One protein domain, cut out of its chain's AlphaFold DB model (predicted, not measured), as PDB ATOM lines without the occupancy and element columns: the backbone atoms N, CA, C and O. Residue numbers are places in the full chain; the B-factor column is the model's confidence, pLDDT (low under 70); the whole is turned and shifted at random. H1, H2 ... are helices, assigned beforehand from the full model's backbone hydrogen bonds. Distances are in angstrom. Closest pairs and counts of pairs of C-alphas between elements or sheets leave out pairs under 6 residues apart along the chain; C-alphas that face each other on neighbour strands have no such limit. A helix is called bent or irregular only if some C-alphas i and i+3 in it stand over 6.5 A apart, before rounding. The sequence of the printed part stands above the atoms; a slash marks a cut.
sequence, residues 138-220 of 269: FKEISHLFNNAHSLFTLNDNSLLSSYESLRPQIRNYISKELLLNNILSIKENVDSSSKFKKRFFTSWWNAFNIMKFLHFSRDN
ATOM      1  N   PHE A 138     -14.714  47.602 -10.343       97.94
ATOM      2  CA  PHE A 138     -13.922  46.376 -10.444       97.94
ATOM      3  C   PHE A 138     -14.760  45.209 -10.991       97.94
ATOM      4  O   PHE A 138     -14.303  44.491 -11.881       97.94
ATOM      5  N   LYS A 139     -16.026  45.067 -10.562       96.81
ATOM      6  CA  LYS A 139     -16.953  44.066 -11.128       96.81
ATOM      7  C   LYS A 139     -17.064  44.199 -12.644       96.81
ATOM      8  O   LYS A 139     -16.940  43.188 -13.328       96.81
ATOM      9  N   GLU A 140     -17.215  45.412 -13.175       95.19
ATOM     10  CA  GLU A 140     -17.315  45.635 -14.625       95.19
ATOM     11  C   GLU A 140     -16.101  45.098 -15.398       95.19
ATOM     12  O   GLU A 140     -16.267  44.314 -16.335       95.19
ATOM     13  N   ILE A 141     -14.877  45.442 -14.981       94.62
ATOM     14  CA  ILE A 141     -13.660  44.971 -15.674       94.62
ATOM     15  C   ILE A 141     -13.391  43.484 -15.462       94.62
ATOM     16  O   ILE A 141     -12.849  42.839 -16.361       94.62
ATOM     17  N   SER A 142     -13.812  42.911 -14.329       95.81
ATOM     18  CA  SER A 142     -13.630  41.480 -14.057       95.81
ATOM     19  C   SER A 142     -14.286  40.604 -15.132       95.81
ATOM     20  O   SER A 142     -13.735  39.570 -15.508       95.81
ATOM     21  N   HIS A 143     -15.422  41.031 -15.698       91.62
ATOM     22  CA  HIS A 143     -16.090  40.296 -16.776       91.62
ATOM     23  C   HIS A 143     -15.253  40.252 -18.050       91.62
ATOM     24  O   HIS A 143     -15.240  39.231 -18.737       91.62
ATOM     25  N   LEU A 144     -14.530  41.326 -18.360       92.44
ATOM     26  CA  LEU A 144     -13.629  41.350 -19.503       92.44
ATOM     27  C   LEU A 144     -12.372  40.514 -19.236       92.44
ATOM     28  O   LEU A 144     -11.961  39.727 -20.085       92.44
ATOM     29  N   PHE A 145     -11.777  40.651 -18.052       95.12
ATOM     30  CA  PHE A 145     -10.499  40.012 -17.720       95.12
ATOM     31  C   PHE A 145     -10.619  38.495 -17.596       95.12
ATOM     32  O   PHE A 145      -9.781  37.772 -18.136       95.12
ATOM     33  N   ASN A 146     -11.703  38.005 -16.989       91.62
ATOM     34  CA  ASN A 146     -11.978  36.571 -16.903       91.62
ATOM     35  C   ASN A 146     -12.209  35.926 -18.281       91.62
ATOM     36  O   ASN A 146     -11.913  34.749 -18.466       91.62
ATOM     37  N   ASN A 147     -12.663  36.702 -19.271       87.50
ATOM     38  CA  ASN A 147     -12.864  36.235 -20.643       87.50
ATOM     39  C   ASN A 147     -11.677  36.535 -21.575       87.50
ATOM     40  O   ASN A 147     -11.731  36.194 -22.752       87.50
ATOM     41  N   ALA A 148     -10.578  37.125 -21.089       90.94
ATOM     42  CA  ALA A 148      -9.484  37.566 -21.959       90.94
ATOM     43  C   ALA A 148      -8.894  36.427 -22.813       90.94
ATOM     44  O   ALA A 148      -8.583  36.630 -23.982       90.94
ATOM     45  N   HIS A 149      -8.779  35.211 -22.267       86.62
ATOM     46  CA  HIS A 149      -8.237  34.058 -22.995       86.62
ATOM     47  C   HIS A 149      -9.097  33.654 -24.204       86.62
ATOM     48  O   HIS A 149      -8.553  33.252 -25.232       86.62
ATOM     49  N   SER A 150     -10.429  33.745 -24.111       88.81
ATOM     50  CA  SER A 150     -11.311  33.307 -25.202       88.81
ATOM     51  C   SER A 150     -11.188  34.206 -26.434       88.81
ATOM     52  O   SER A 150     -11.336  33.718 -27.552       88.81
ATOM     53  N   LEU A 151     -10.811  35.477 -26.249       92.25
ATOM     54  CA  LEU A 151     -10.617  36.452 -27.327       92.25
ATOM     55  C   LEU A 151      -9.526  36.037 -28.326       92.25
ATOM     56  O   LEU A 151      -9.605  36.404 -29.499       92.25
ATOM     57  N   PHE A 152      -8.533  35.248 -27.896       93.12
ATOM     58  CA  PHE A 152      -7.460  34.772 -28.774       93.12
ATOM     59  C   PHE A 152      -7.993  33.892 -29.915       93.12
ATOM     60  O   PHE A 152      -7.548  34.015 -31.055       93.12
ATOM     61  N   THR A 153      -8.973  33.032 -29.626       90.56
ATOM     62  CA  THR A 153      -9.482  32.028 -30.574       90.56
ATOM     63  C   THR A 153     -10.636  32.520 -31.446       90.56
ATOM     64  O   THR A 153     -11.019  31.830 -32.388       90.56
ATOM     65  N   LEU A 154     -11.210  33.691 -31.155       93.25
ATOM     66  CA  LEU A 154     -12.340  34.221 -31.923       93.25
ATOM     67  C   LEU A 154     -11.898  34.671 -33.319       93.25
ATOM     68  O   LEU A 154     -10.854  35.309 -33.469       93.25
ATOM     69  N   ASN A 155     -12.710  34.371 -34.332       90.81
ATOM     70  CA  ASN A 155     -12.631  35.035 -35.636       90.81
ATOM     71  C   ASN A 155     -13.293  36.425 -35.572       90.81
ATOM     72  O   ASN A 155     -13.918  36.769 -34.567       90.81
ATOM     73  N   ASP A 156     -13.188  37.209 -36.643       87.81
ATOM     74  CA  ASP A 156     -13.651  38.603 -36.672       87.81
ATOM     75  C   ASP A 156     -15.152  38.753 -36.374       87.81
ATOM     76  O   ASP A 156     -15.547  39.616 -35.588       87.81
ATOM     77  N   ASN A 157     -15.990  37.868 -36.925       90.31
ATOM     78  CA  ASN A 157     -17.435  37.879 -36.678       90.31
ATOM     79  C   ASN A 157     -17.753  37.548 -35.214       90.31
ATOM     80  O   ASN A 157     -18.553  38.231 -34.577       90.31
ATOM     81  N   SER A 158     -17.097  36.531 -34.648       92.75
ATOM     82  CA  SER A 158     -17.281  36.162 -33.242       92.75
ATOM     83  C   SER A 158     -16.735  37.222 -32.285       92.75
ATOM     84  O   SER A 158     -17.289  37.415 -31.202       92.75
ATOM     85  N   LEU A 159     -15.677  37.939 -32.673       92.19
ATOM     86  CA  LEU A 159     -15.132  39.046 -31.892       92.19
ATOM     87  C   LEU A 159     -16.098  40.239 -31.867       92.19
ATOM     88  O   LEU A 159     -16.276  40.857 -30.817       92.19
ATOM     89  N   LEU A 160     -16.781  40.511 -32.982       91.69
ATOM     90  CA  LEU A 160     -17.853  41.503 -33.029       91.69
ATOM     91  C   LEU A 160     -19.012  41.131 -32.093       91.69
ATOM     92  O   LEU A 160     -19.410  41.948 -31.264       91.69
ATOM     93  N   SER A 161     -19.506  39.893 -32.157       92.19
ATOM     94  CA  SER A 161     -20.558  39.432 -31.239       92.19
ATOM     95  C   SER A 161     -20.109  39.485 -29.773       92.19
ATOM     96  O   SER A 161     -20.893  39.833 -28.890       92.19
ATOM     97  N   SER A 162     -18.830  39.200 -29.501       91.88
ATOM     98  CA  SER A 162     -18.254  39.356 -28.163       91.88
ATOM     99  C   SER A 162     -18.292  40.816 -27.701       91.88
ATOM    100  O   SER A 162     -18.738  41.066 -26.582       91.88
ATOM    101  N   TYR A 163     -17.937  41.781 -28.556       93.25
ATOM    102  CA  TYR A 163     -18.074  43.208 -28.241       93.25
ATOM    103  C   TYR A 163     -19.522  43.597 -27.921       93.25
ATOM    104  O   TYR A 163     -19.769  44.292 -26.939       93.25
ATOM    105  N   GLU A 164     -20.491  43.135 -28.710       92.69
ATOM    106  CA  GLU A 164     -21.914  43.444 -28.507       92.69
ATOM    107  C   GLU A 164     -22.461  42.886 -27.186       92.69
ATOM    108  O   GLU A 164     -23.334  43.504 -26.575       92.69
ATOM    109  N   SER A 165     -21.895  41.772 -26.710       91.88
ATOM    110  CA  SER A 165     -22.214  41.174 -25.409       91.88
ATOM    111  C   SER A 165     -21.582  41.894 -24.209       91.88
ATOM    112  O   SER A 165     -21.948  41.615 -23.064       91.88
ATOM    113  N   LEU A 166     -20.643  42.824 -24.436       91.88
ATOM    114  CA  LEU A 166     -20.024  43.583 -23.353       91.88
ATOM    115  C   LEU A 166     -21.042  44.498 -22.672       91.88
ATOM    116  O   LEU A 166     -21.918  45.113 -23.295       91.88
ATOM    117  N   ARG A 167     -20.865  44.652 -21.359       92.44
ATOM    118  CA  ARG A 167     -21.679  45.564 -20.560       92.44
ATOM    119  C   ARG A 167     -21.583  47.001 -21.089       92.44
ATOM    120  O   ARG A 167     -20.511  47.402 -21.556       92.44
ATOM    121  N   PRO A 168     -22.673  47.790 -21.014       92.81
ATOM    122  CA  PRO A 168     -22.697  49.171 -21.503       92.81
ATOM    123  C   PRO A 168     -21.528  50.031 -20.999       92.81
ATOM    124  O   PRO A 168     -20.948  50.785 -21.766       92.81
ATOM    125  N   GLN A 169     -21.131  49.854 -19.742       94.75
ATOM    126  CA  GLN A 169     -20.037  50.561 -19.079       94.75
ATOM    127  C   GLN A 169     -18.702  50.347 -19.805       94.75
ATOM    128  O   GLN A 169     -17.960  51.298 -20.040       94.75
ATOM    129  N   ILE A 170     -18.418  49.105 -20.215       94.44
ATOM    130  CA  ILE A 170     -17.210  48.764 -20.974       94.44
ATOM    131  C   ILE A 170     -17.306  49.286 -22.412       94.44
ATOM    132  O   ILE A 170     -16.341  49.868 -22.901       94.44
ATOM    133  N   ARG A 171     -18.463  49.136 -23.074       94.94
ATOM    134  CA  ARG A 171     -18.675  49.630 -24.454       94.94
ATOM    135  C   ARG A 171     -18.590  51.151 -24.568       94.94
ATOM    136  O   ARG A 171     -18.135  51.672 -25.577       94.94
ATOM    137  N   ASN A 172     -18.996  51.867 -23.527       95.81
ATOM    138  CA  ASN A 172     -18.894  53.322 -23.491       95.81
ATOM    139  C   ASN A 172     -17.458  53.795 -23.207       95.81
ATOM    140  O   ASN A 172     -17.117  54.923 -23.543       95.81
ATOM    141  N   TYR A 173     -16.613  52.944 -22.612       96.56
ATOM    142  CA  TYR A 173     -15.191  53.232 -22.413       96.56
ATOM    143  C   TYR A 173     -14.336  52.873 -23.637       96.56
ATOM    144  O   TYR A 173     -13.424  53.612 -24.008       96.56
ATOM    145  N   ILE A 174     -14.607  51.722 -24.255       94.44
ATOM    146  CA  ILE A 174     -13.849  51.178 -25.385       94.44
ATOM    147  C   ILE A 174     -14.772  51.077 -26.581       94.44
ATOM    148  O   ILE A 174     -15.710  50.286 -26.565       94.44
ATOM    149  N   SER A 175     -14.457  51.824 -27.640       94.81
ATOM    150  CA  SER A 175     -15.179  51.691 -28.899       94.81
ATOM    151  C   SER A 175     -14.939  50.323 -29.537       94.81
ATOM    152  O   SER A 175     -13.927  49.653 -29.294       94.81
ATOM    153  N   LYS A 176     -15.859  49.935 -30.419       95.00
ATOM    154  CA  LYS A 176     -15.757  48.715 -31.218       95.00
ATOM    155  C   LYS A 176     -14.433  48.658 -31.979       95.00
ATOM    156  O   LYS A 176     -13.730  47.655 -31.918       95.00
ATOM    157  N   GLU A 177     -14.075  49.741 -32.660       94.81
ATOM    158  CA  GLU A 177     -12.859  49.846 -33.471       94.81
ATOM    159  C   GLU A 177     -11.611  49.679 -32.604       94.81
ATOM    160  O   GLU A 177     -10.692  48.953 -32.977       94.81
ATOM    161  N   LEU A 178     -11.592  50.301 -31.420       94.62
ATOM    162  CA  LEU A 178     -10.468  50.194 -30.497       94.62
ATOM    163  C   LEU A 178     -10.284  48.760 -29.989       94.62
ATOM    164  O   LEU A 178      -9.148  48.288 -29.910       94.62
ATOM    165  N   LEU A 179     -11.376  48.060 -29.655       94.38
ATOM    166  CA  LEU A 179     -11.302  46.662 -29.231       94.38
ATOM    167  C   LEU A 179     -10.775  45.774 -30.360       94.38
ATOM    168  O   LEU A 179      -9.815  45.037 -30.146       94.38
ATOM    169  N   LEU A 180     -11.374  45.864 -31.550       94.12
ATOM    170  CA  LEU A 180     -10.981  45.048 -32.700       94.12
ATOM    171  C   LEU A 180      -9.507  45.274 -33.053       94.12
ATOM    172  O   LEU A 180      -8.742  44.313 -33.109       94.12
ATOM    173  N   ASN A 181      -9.085  46.535 -33.186       94.81
ATOM    174  CA  ASN A 181      -7.710  46.881 -33.545       94.81
ATOM    175  C   ASN A 181      -6.696  46.359 -32.518       94.81
ATOM    176  O   ASN A 181      -5.685  45.773 -32.901       94.81
ATOM    177  N   ASN A 182      -6.961  46.527 -31.218       95.44
ATOM    178  CA  ASN A 182      -6.043  46.042 -30.186       95.44
ATOM    179  C   ASN A 182      -5.983  44.513 -30.147       95.44
ATOM    180  O   ASN A 182      -4.891  43.954 -30.069       95.44
ATOM    181  N   ILE A 183      -7.125  43.823 -30.214       95.44
ATOM    182  CA  ILE A 183      -7.156  42.356 -30.168       95.44
ATOM    183  C   ILE A 183      -6.451  41.760 -31.389       95.44
ATOM    184  O   ILE A 183      -5.596  40.891 -31.216       95.44
ATOM    185  N   LEU A 184      -6.749  42.248 -32.597       94.38
ATOM    186  CA  LEU A 184      -6.108  41.782 -33.829       94.38
ATOM    187  C   LEU A 184      -4.602  42.067 -33.816       94.38
ATOM    188  O   LEU A 184      -3.810  41.147 -34.012       94.38
ATOM    189  N   SER A 185      -4.196  43.284 -33.441       95.31
ATOM    190  CA  SER A 185      -2.776  43.633 -33.310       95.31
ATOM    191  C   SER A 185      -2.054  42.753 -32.285       95.31
ATOM    192  O   SER A 185      -0.902  42.357 -32.487       95.31
ATOM    193  N   ILE A 186      -2.705  42.389 -31.173       95.69
ATOM    194  CA  ILE A 186      -2.114  41.452 -30.216       95.69
ATOM    195  C   ILE A 186      -1.940  40.074 -30.858       95.69
ATOM    196  O   ILE A 186      -0.831  39.541 -30.787       95.69
ATOM    197  N   LYS A 187      -2.992  39.540 -31.496       94.88
ATOM    198  CA  LYS A 187      -2.999  38.220 -32.152       94.88
ATOM    199  C   LYS A 187      -1.910  38.086 -33.215       94.88
ATOM    200  O   LYS A 187      -1.243  37.064 -33.250       94.88
ATOM    201  N   GLU A 188      -1.674  39.120 -34.015       94.38
ATOM    202  CA  GLU A 188      -0.661  39.107 -35.084       94.38
ATOM    203  C   GLU A 188       0.779  38.904 -34.586       94.38
ATOM    204  O   GLU A 188       1.641  38.471 -35.343       94.38
ATOM    205  N   ASN A 189       1.064  39.209 -33.317       92.75
ATOM    206  CA  ASN A 189       2.424  39.159 -32.770       92.75
ATOM    207  C   ASN A 189       2.621  38.033 -31.741       92.75
ATOM    208  O   ASN A 189       3.634  38.016 -31.037       92.75
ATOM    209  N   VAL A 190       1.642  37.141 -31.575       94.31
ATOM    210  CA  VAL A 190       1.695  36.055 -30.587       94.31
ATOM    211  C   VAL A 190       1.189  34.752 -31.200       94.31
ATOM    212  O   VAL A 190       0.206  34.728 -31.927       94.31
ATOM    213  N   ASP A 191       1.852  33.648 -30.875       93.12
ATOM    214  CA  ASP A 191       1.574  32.311 -31.423       93.12
ATOM    215  C   ASP A 191       0.771  31.410 -30.468       93.12
ATOM    216  O   ASP A 191       0.493  30.253 -30.769       93.12
ATOM    217  N   SER A 192       0.434  31.910 -29.280       93.38
ATOM    218  CA  SER A 192      -0.156  31.108 -28.213       93.38
ATOM    219  C   SER A 192      -1.026  31.949 -27.293       93.38
ATOM    220  O   SER A 192      -0.772  33.132 -27.057       93.38
ATOM    221  N   SER A 193      -2.027  31.298 -26.702       92.62
ATOM    222  CA  SER A 193      -2.984  31.966 -25.822       92.62
ATOM    223  C   SER A 193      -2.345  32.529 -24.543       92.62
ATOM    224  O   SER A 193      -2.731  33.590 -24.055       92.62
ATOM    225  N   SER A 194      -1.295  31.876 -24.028       91.94
ATOM    226  CA  SER A 194      -0.527  32.391 -22.884       91.94
ATOM    227  C   SER A 194       0.183  33.710 -23.224       91.94
ATOM    228  O   SER A 194       0.034  34.703 -22.507       91.94
ATOM    229  N   LYS A 195       0.871  33.774 -24.378       93.69
ATOM    230  CA  LYS A 195       1.506  35.013 -24.861       93.69
ATOM    231  C   LYS A 195       0.473  36.094 -25.184       93.69
ATOM    232  O   LYS A 195       0.722  37.263 -24.895       93.69
ATOM    233  N   PHE A 196      -0.692  35.715 -25.718       96.06
ATOM    234  CA  PHE A 196      -1.818  36.628 -25.910       96.06
ATOM    235  C   PHE A 196      -2.264  37.250 -24.585       96.06
ATOM    236  O   PHE A 196      -2.284  38.473 -24.475       96.06
ATOM    237  N   LYS A 197      -2.547  36.433 -23.559       94.38
ATOM    238  CA  LYS A 197      -2.966  36.909 -22.230       94.38
ATOM    239  C   LYS A 197      -1.919  37.840 -21.615       94.38
ATOM    240  O   LYS A 197      -2.270  38.911 -21.129       94.38
ATOM    241  N   LYS A 198      -0.636  37.470 -21.693       93.50
ATOM    242  CA  LYS A 198       0.479  38.324 -21.257       93.50
ATOM    243  C   LYS A 198       0.427  39.682 -21.958       93.50
ATOM    244  O   LYS A 198       0.297  40.705 -21.295       93.50
ATOM    245  N   ARG A 199       0.421  39.705 -23.294       94.56
ATOM    246  CA  ARG A 199       0.426  40.954 -24.074       94.56
ATOM    247  C   ARG A 199      -0.851  41.782 -23.886       94.56
ATOM    248  O   ARG A 199      -0.772  43.008 -23.840       94.56
ATOM    249  N   PHE A 200      -1.999  41.134 -23.689       96.19
ATOM    250  CA  PHE A 200      -3.262  41.780 -23.326       96.19
ATOM    251  C   PHE A 200      -3.116  42.610 -22.047       96.19
ATOM    252  O   PHE A 200      -3.466  43.788 -22.058       96.19
ATOM    253  N   PHE A 201      -2.524  42.051 -20.988       95.81
ATOM    254  CA  PHE A 201      -2.337  42.749 -19.711       95.81
ATOM    255  C   PHE A 201      -1.097  43.650 -19.648       95.81
ATOM    256  O   PHE A 201      -1.061  44.565 -18.833       95.81
ATOM    257  N   THR A 202      -0.083  43.461 -20.498       93.56
ATOM    258  CA  THR A 202       1.101  44.345 -20.503       93.56
ATOM    259  C   THR A 202       0.964  45.540 -21.436       93.56
ATOM    260  O   THR A 202       1.465  46.625 -21.141       93.56
ATOM    261  N   SER A 203       0.321  45.353 -22.589       91.75
ATOM    262  CA  SER A 203       0.305  46.350 -23.666       91.75
ATOM    263  C   SER A 203      -1.006  47.121 -23.733       91.75
ATOM    264  O   SER A 203      -0.974  48.319 -24.005       91.75
ATOM    265  N   TRP A 204      -2.140  46.471 -23.447       94.88
ATOM    266  CA  TRP A 204      -3.446  47.123 -23.479       94.88
ATOM    267  C   TRP A 204      -4.010  47.342 -22.076       94.88
ATOM    268  O   TRP A 204      -3.980  48.464 -21.585       94.88
ATOM    269  N   TRP A 205      -4.439  46.299 -21.377       95.88
ATOM    270  CA  TRP A 205      -4.994  46.383 -20.023       95.88
ATOM    271  C   TRP A 205      -3.923  46.351 -18.933       95.88
ATOM    272  O   TRP A 205      -4.009  45.582 -17.983       95.88
ATOM    273  N   ASN A 206      -2.914  47.209 -19.068       94.50
ATOM    274  CA  ASN A 206      -1.950  47.460 -17.998       94.50
ATOM    275  C   ASN A 206      -2.561  48.325 -16.886       94.50
ATOM    276  O   ASN A 206      -3.603  48.961 -17.076       94.50
ATOM    277  N   ALA A 207      -1.886  48.412 -15.739       92.69
ATOM    278  CA  ALA A 207      -2.391  49.153 -14.581       92.69
ATOM    279  C   ALA A 207      -2.728  50.622 -14.886       92.69
ATOM    280  O   ALA A 207      -3.637  51.182 -14.278       92.69
ATOM    281  N   PHE A 208      -2.049  51.252 -15.852       92.06
ATOM    282  CA  PHE A 208      -2.363  52.624 -16.248       92.06
ATOM    283  C   PHE A 208      -3.713  52.725 -16.969       92.06
ATOM    284  O   PHE A 208      -4.508  53.611 -16.657       92.06
ATOM    285  N   ASN A 209      -4.004  51.817 -17.904       95.38
ATOM    286  CA  ASN A 209      -5.313  51.773 -18.559       95.38
ATOM    287  C   ASN A 209      -6.421  51.309 -17.605       95.38
ATOM    288  O   ASN A 209      -7.526  51.840 -17.676       95.38
ATOM    289  N   ILE A 210      -6.117  50.434 -16.642       96.75
ATOM    290  CA  ILE A 210      -7.063  50.097 -15.567       96.75
ATOM    291  C   ILE A 210      -7.399  51.339 -14.737       96.75
ATOM    292  O   ILE A 210      -8.569  51.647 -14.545       96.75
ATOM    293  N   MET A 211      -6.396  52.107 -14.307       94.75
ATOM    294  CA  MET A 211      -6.619  53.355 -13.571       94.75
ATOM    295  C   MET A 211      -7.454  54.360 -14.382       94.75
ATOM    296  O   MET A 211      -8.358  54.987 -13.837       94.75
ATOM    297  N   LYS A 212      -7.206  54.491 -15.693       96.44
ATOM    298  CA  LYS A 212      -8.041  55.327 -16.574       96.44
ATOM    299  C   LYS A 212      -9.486  54.844 -16.643       96.44
ATOM    300  O   LYS A 212     -10.386  55.678 -16.609       96.44
ATOM    301  N   PHE A 213      -9.704  53.534 -16.743       97.56
ATOM    302  CA  PHE A 213     -11.047  52.972 -16.694       97.56
ATOM    303  C   PHE A 213     -11.723  53.285 -15.356       97.56
ATOM    304  O   PHE A 213     -12.866  53.719 -15.352       97.56
ATOM    305  N   LEU A 214     -11.028  53.122 -14.228       97.62
ATOM    306  CA  LEU A 214     -11.598  53.406 -12.908       97.62
ATOM    307  C   LEU A 214     -11.990  54.884 -12.758       97.62
ATOM    308  O   LEU A 214     -13.069  55.162 -12.246       97.62
ATOM    309  N   HIS A 215     -11.186  55.823 -13.275       96.88
ATOM    310  CA  HIS A 215     -11.570  57.241 -13.346       96.88
ATOM    311  C   HIS A 215     -12.815  57.463 -14.212       96.88
ATOM    312  O   HIS A 215     -13.757  58.114 -13.779       96.88
ATOM    313  N   PHE A 216     -12.843  56.890 -15.419       98.06
ATOM    314  CA  PHE A 216     -14.008  56.980 -16.296       98.06
ATOM    315  C   PHE A 216     -15.263  56.405 -15.626       98.06
ATOM    316  O   PHE A 216     -16.322  57.024 -15.650       98.06
ATOM    317  N   SER A 217     -15.136  55.243 -14.990       97.62
ATOM    318  CA  SER A 217     -16.214  54.569 -14.281       97.62
ATOM    319  C   SER A 217     -16.744  55.418 -13.126       97.62
ATOM    320  O   SER A 217     -17.957  55.585 -13.003       97.62
ATOM    321  N   ARG A 218     -15.843  56.029 -12.344       97.19
ATOM    322  CA  ARG A 218     -16.182  56.978 -11.276       97.19
ATOM    323  C   ARG A 218     -17.012  58.148 -11.784       97.19
ATOM    324  O   ARG A 218     -18.042  58.469 -11.204       97.19
ATOM    325  N   ASP A 219     -16.558  58.763 -12.868       97.62
ATOM    326  CA  ASP A 219     -17.140  60.008 -13.364       97.62
ATOM    327  C   ASP A 219     -18.474  59.783 -14.109       97.62
ATOM    328  O   ASP A 219     -19.230  60.733 -14.296       97.62
ATOM    329  N   ASN A 220     -18.781  58.544 -14.527       97.81
ATOM    330  CA  ASN A 220     -19.932  58.248 -15.394       97.81
ATOM    331  C   ASN A 220     -20.935  57.217 -14.839       97.81
ATOM    332  O   ASN A 220     -22.076  57.204 -15.295       97.81
TER     333      ASN A 220
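Overview. This is residues 138 to 220 of the 269 residues of an uncharacterized protein of Bacteroidetes bacterium (UniProt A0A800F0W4). Four helices, H2, H4, H5 and H1, stand round the long axis of the domain as a loose frame, H4 opposite H1 and H2 opposite H5, and H3 and H6 lie together at one end of it. The frame is only partly closed: H2, H4 and H5 follow in contact at steep angles, while H1 is apart from these three and is joined to the rest at H3. The printed part has 83 residues with six named helices, H1 to H6 along the chain, and no named strand; the class is all helix. It is compact, with a radius of gyration of the C-alphas of 12.3 A, and the C-alphas span 38 by 25 by 20 A along their three main axes.

Along the chain. H1 holds residues 138 to 146 and is 11.9 A long from first to last C-alpha; C-alpha 138 is at (-13.922, 46.376, -10.444). H2, residues 156 to 164, measures 12.6 A, and H3, residues 168 to 173, measures 8.6 A. H4 holds residues 176 to 188, 18.3 A, beginning with C-alpha 176 at (-15.757, 48.715, -31.218). H5, residues 193 to 204, measures 15.3 A. H6, residues 207 to 220, measures 19.8 A and ends with C-alpha 220 at (-19.932, 58.248, -15.394). No helix is bent.

Arrangement. H1 and H3 only just touch, with 3 pairs of C-alphas within 8 A; the closest, those of Glu 140 and Ile 170, are 7.1 A apart, and their lines are about perpendicular at 83 degrees. H2 touches H4 at residues 176 to 180 alone; the closest C-alphas are those of Tyr 163 and Lys 176, 6.7 A apart, at a steep tilt of 43 degrees, opposite ways. H4 touches H5 with residues 182 to 187 alone, the closest C-alphas being those of Ile 186 and Phe 196 at 6.5 A, at a steep tilt of 50 degrees, opposite ways. H6 only just touches H3, with residues 213 to 217 alone and 3 pairs of C-alphas within 8 A; the closest are those of Tyr 173 and Phe 213, 7.1 A apart. H1 and H6 are close but not clearly touching, while H4 and H6 are apart. In H2, H3, H4, H5 and H6 every O i to N i+4 pair is within hydrogen-bond range; in H1 it is 3 of 5.

Size, cuts and confidence. The C-alphas of Asp 191 and Asp 219 are the two farthest apart, 38.0 A. The printed part has no cut and no long link: the link from H1 to H2 is short, and the other links are tight. The mean pLDDT of the printed part is 94.0, and no printed residue is under 70.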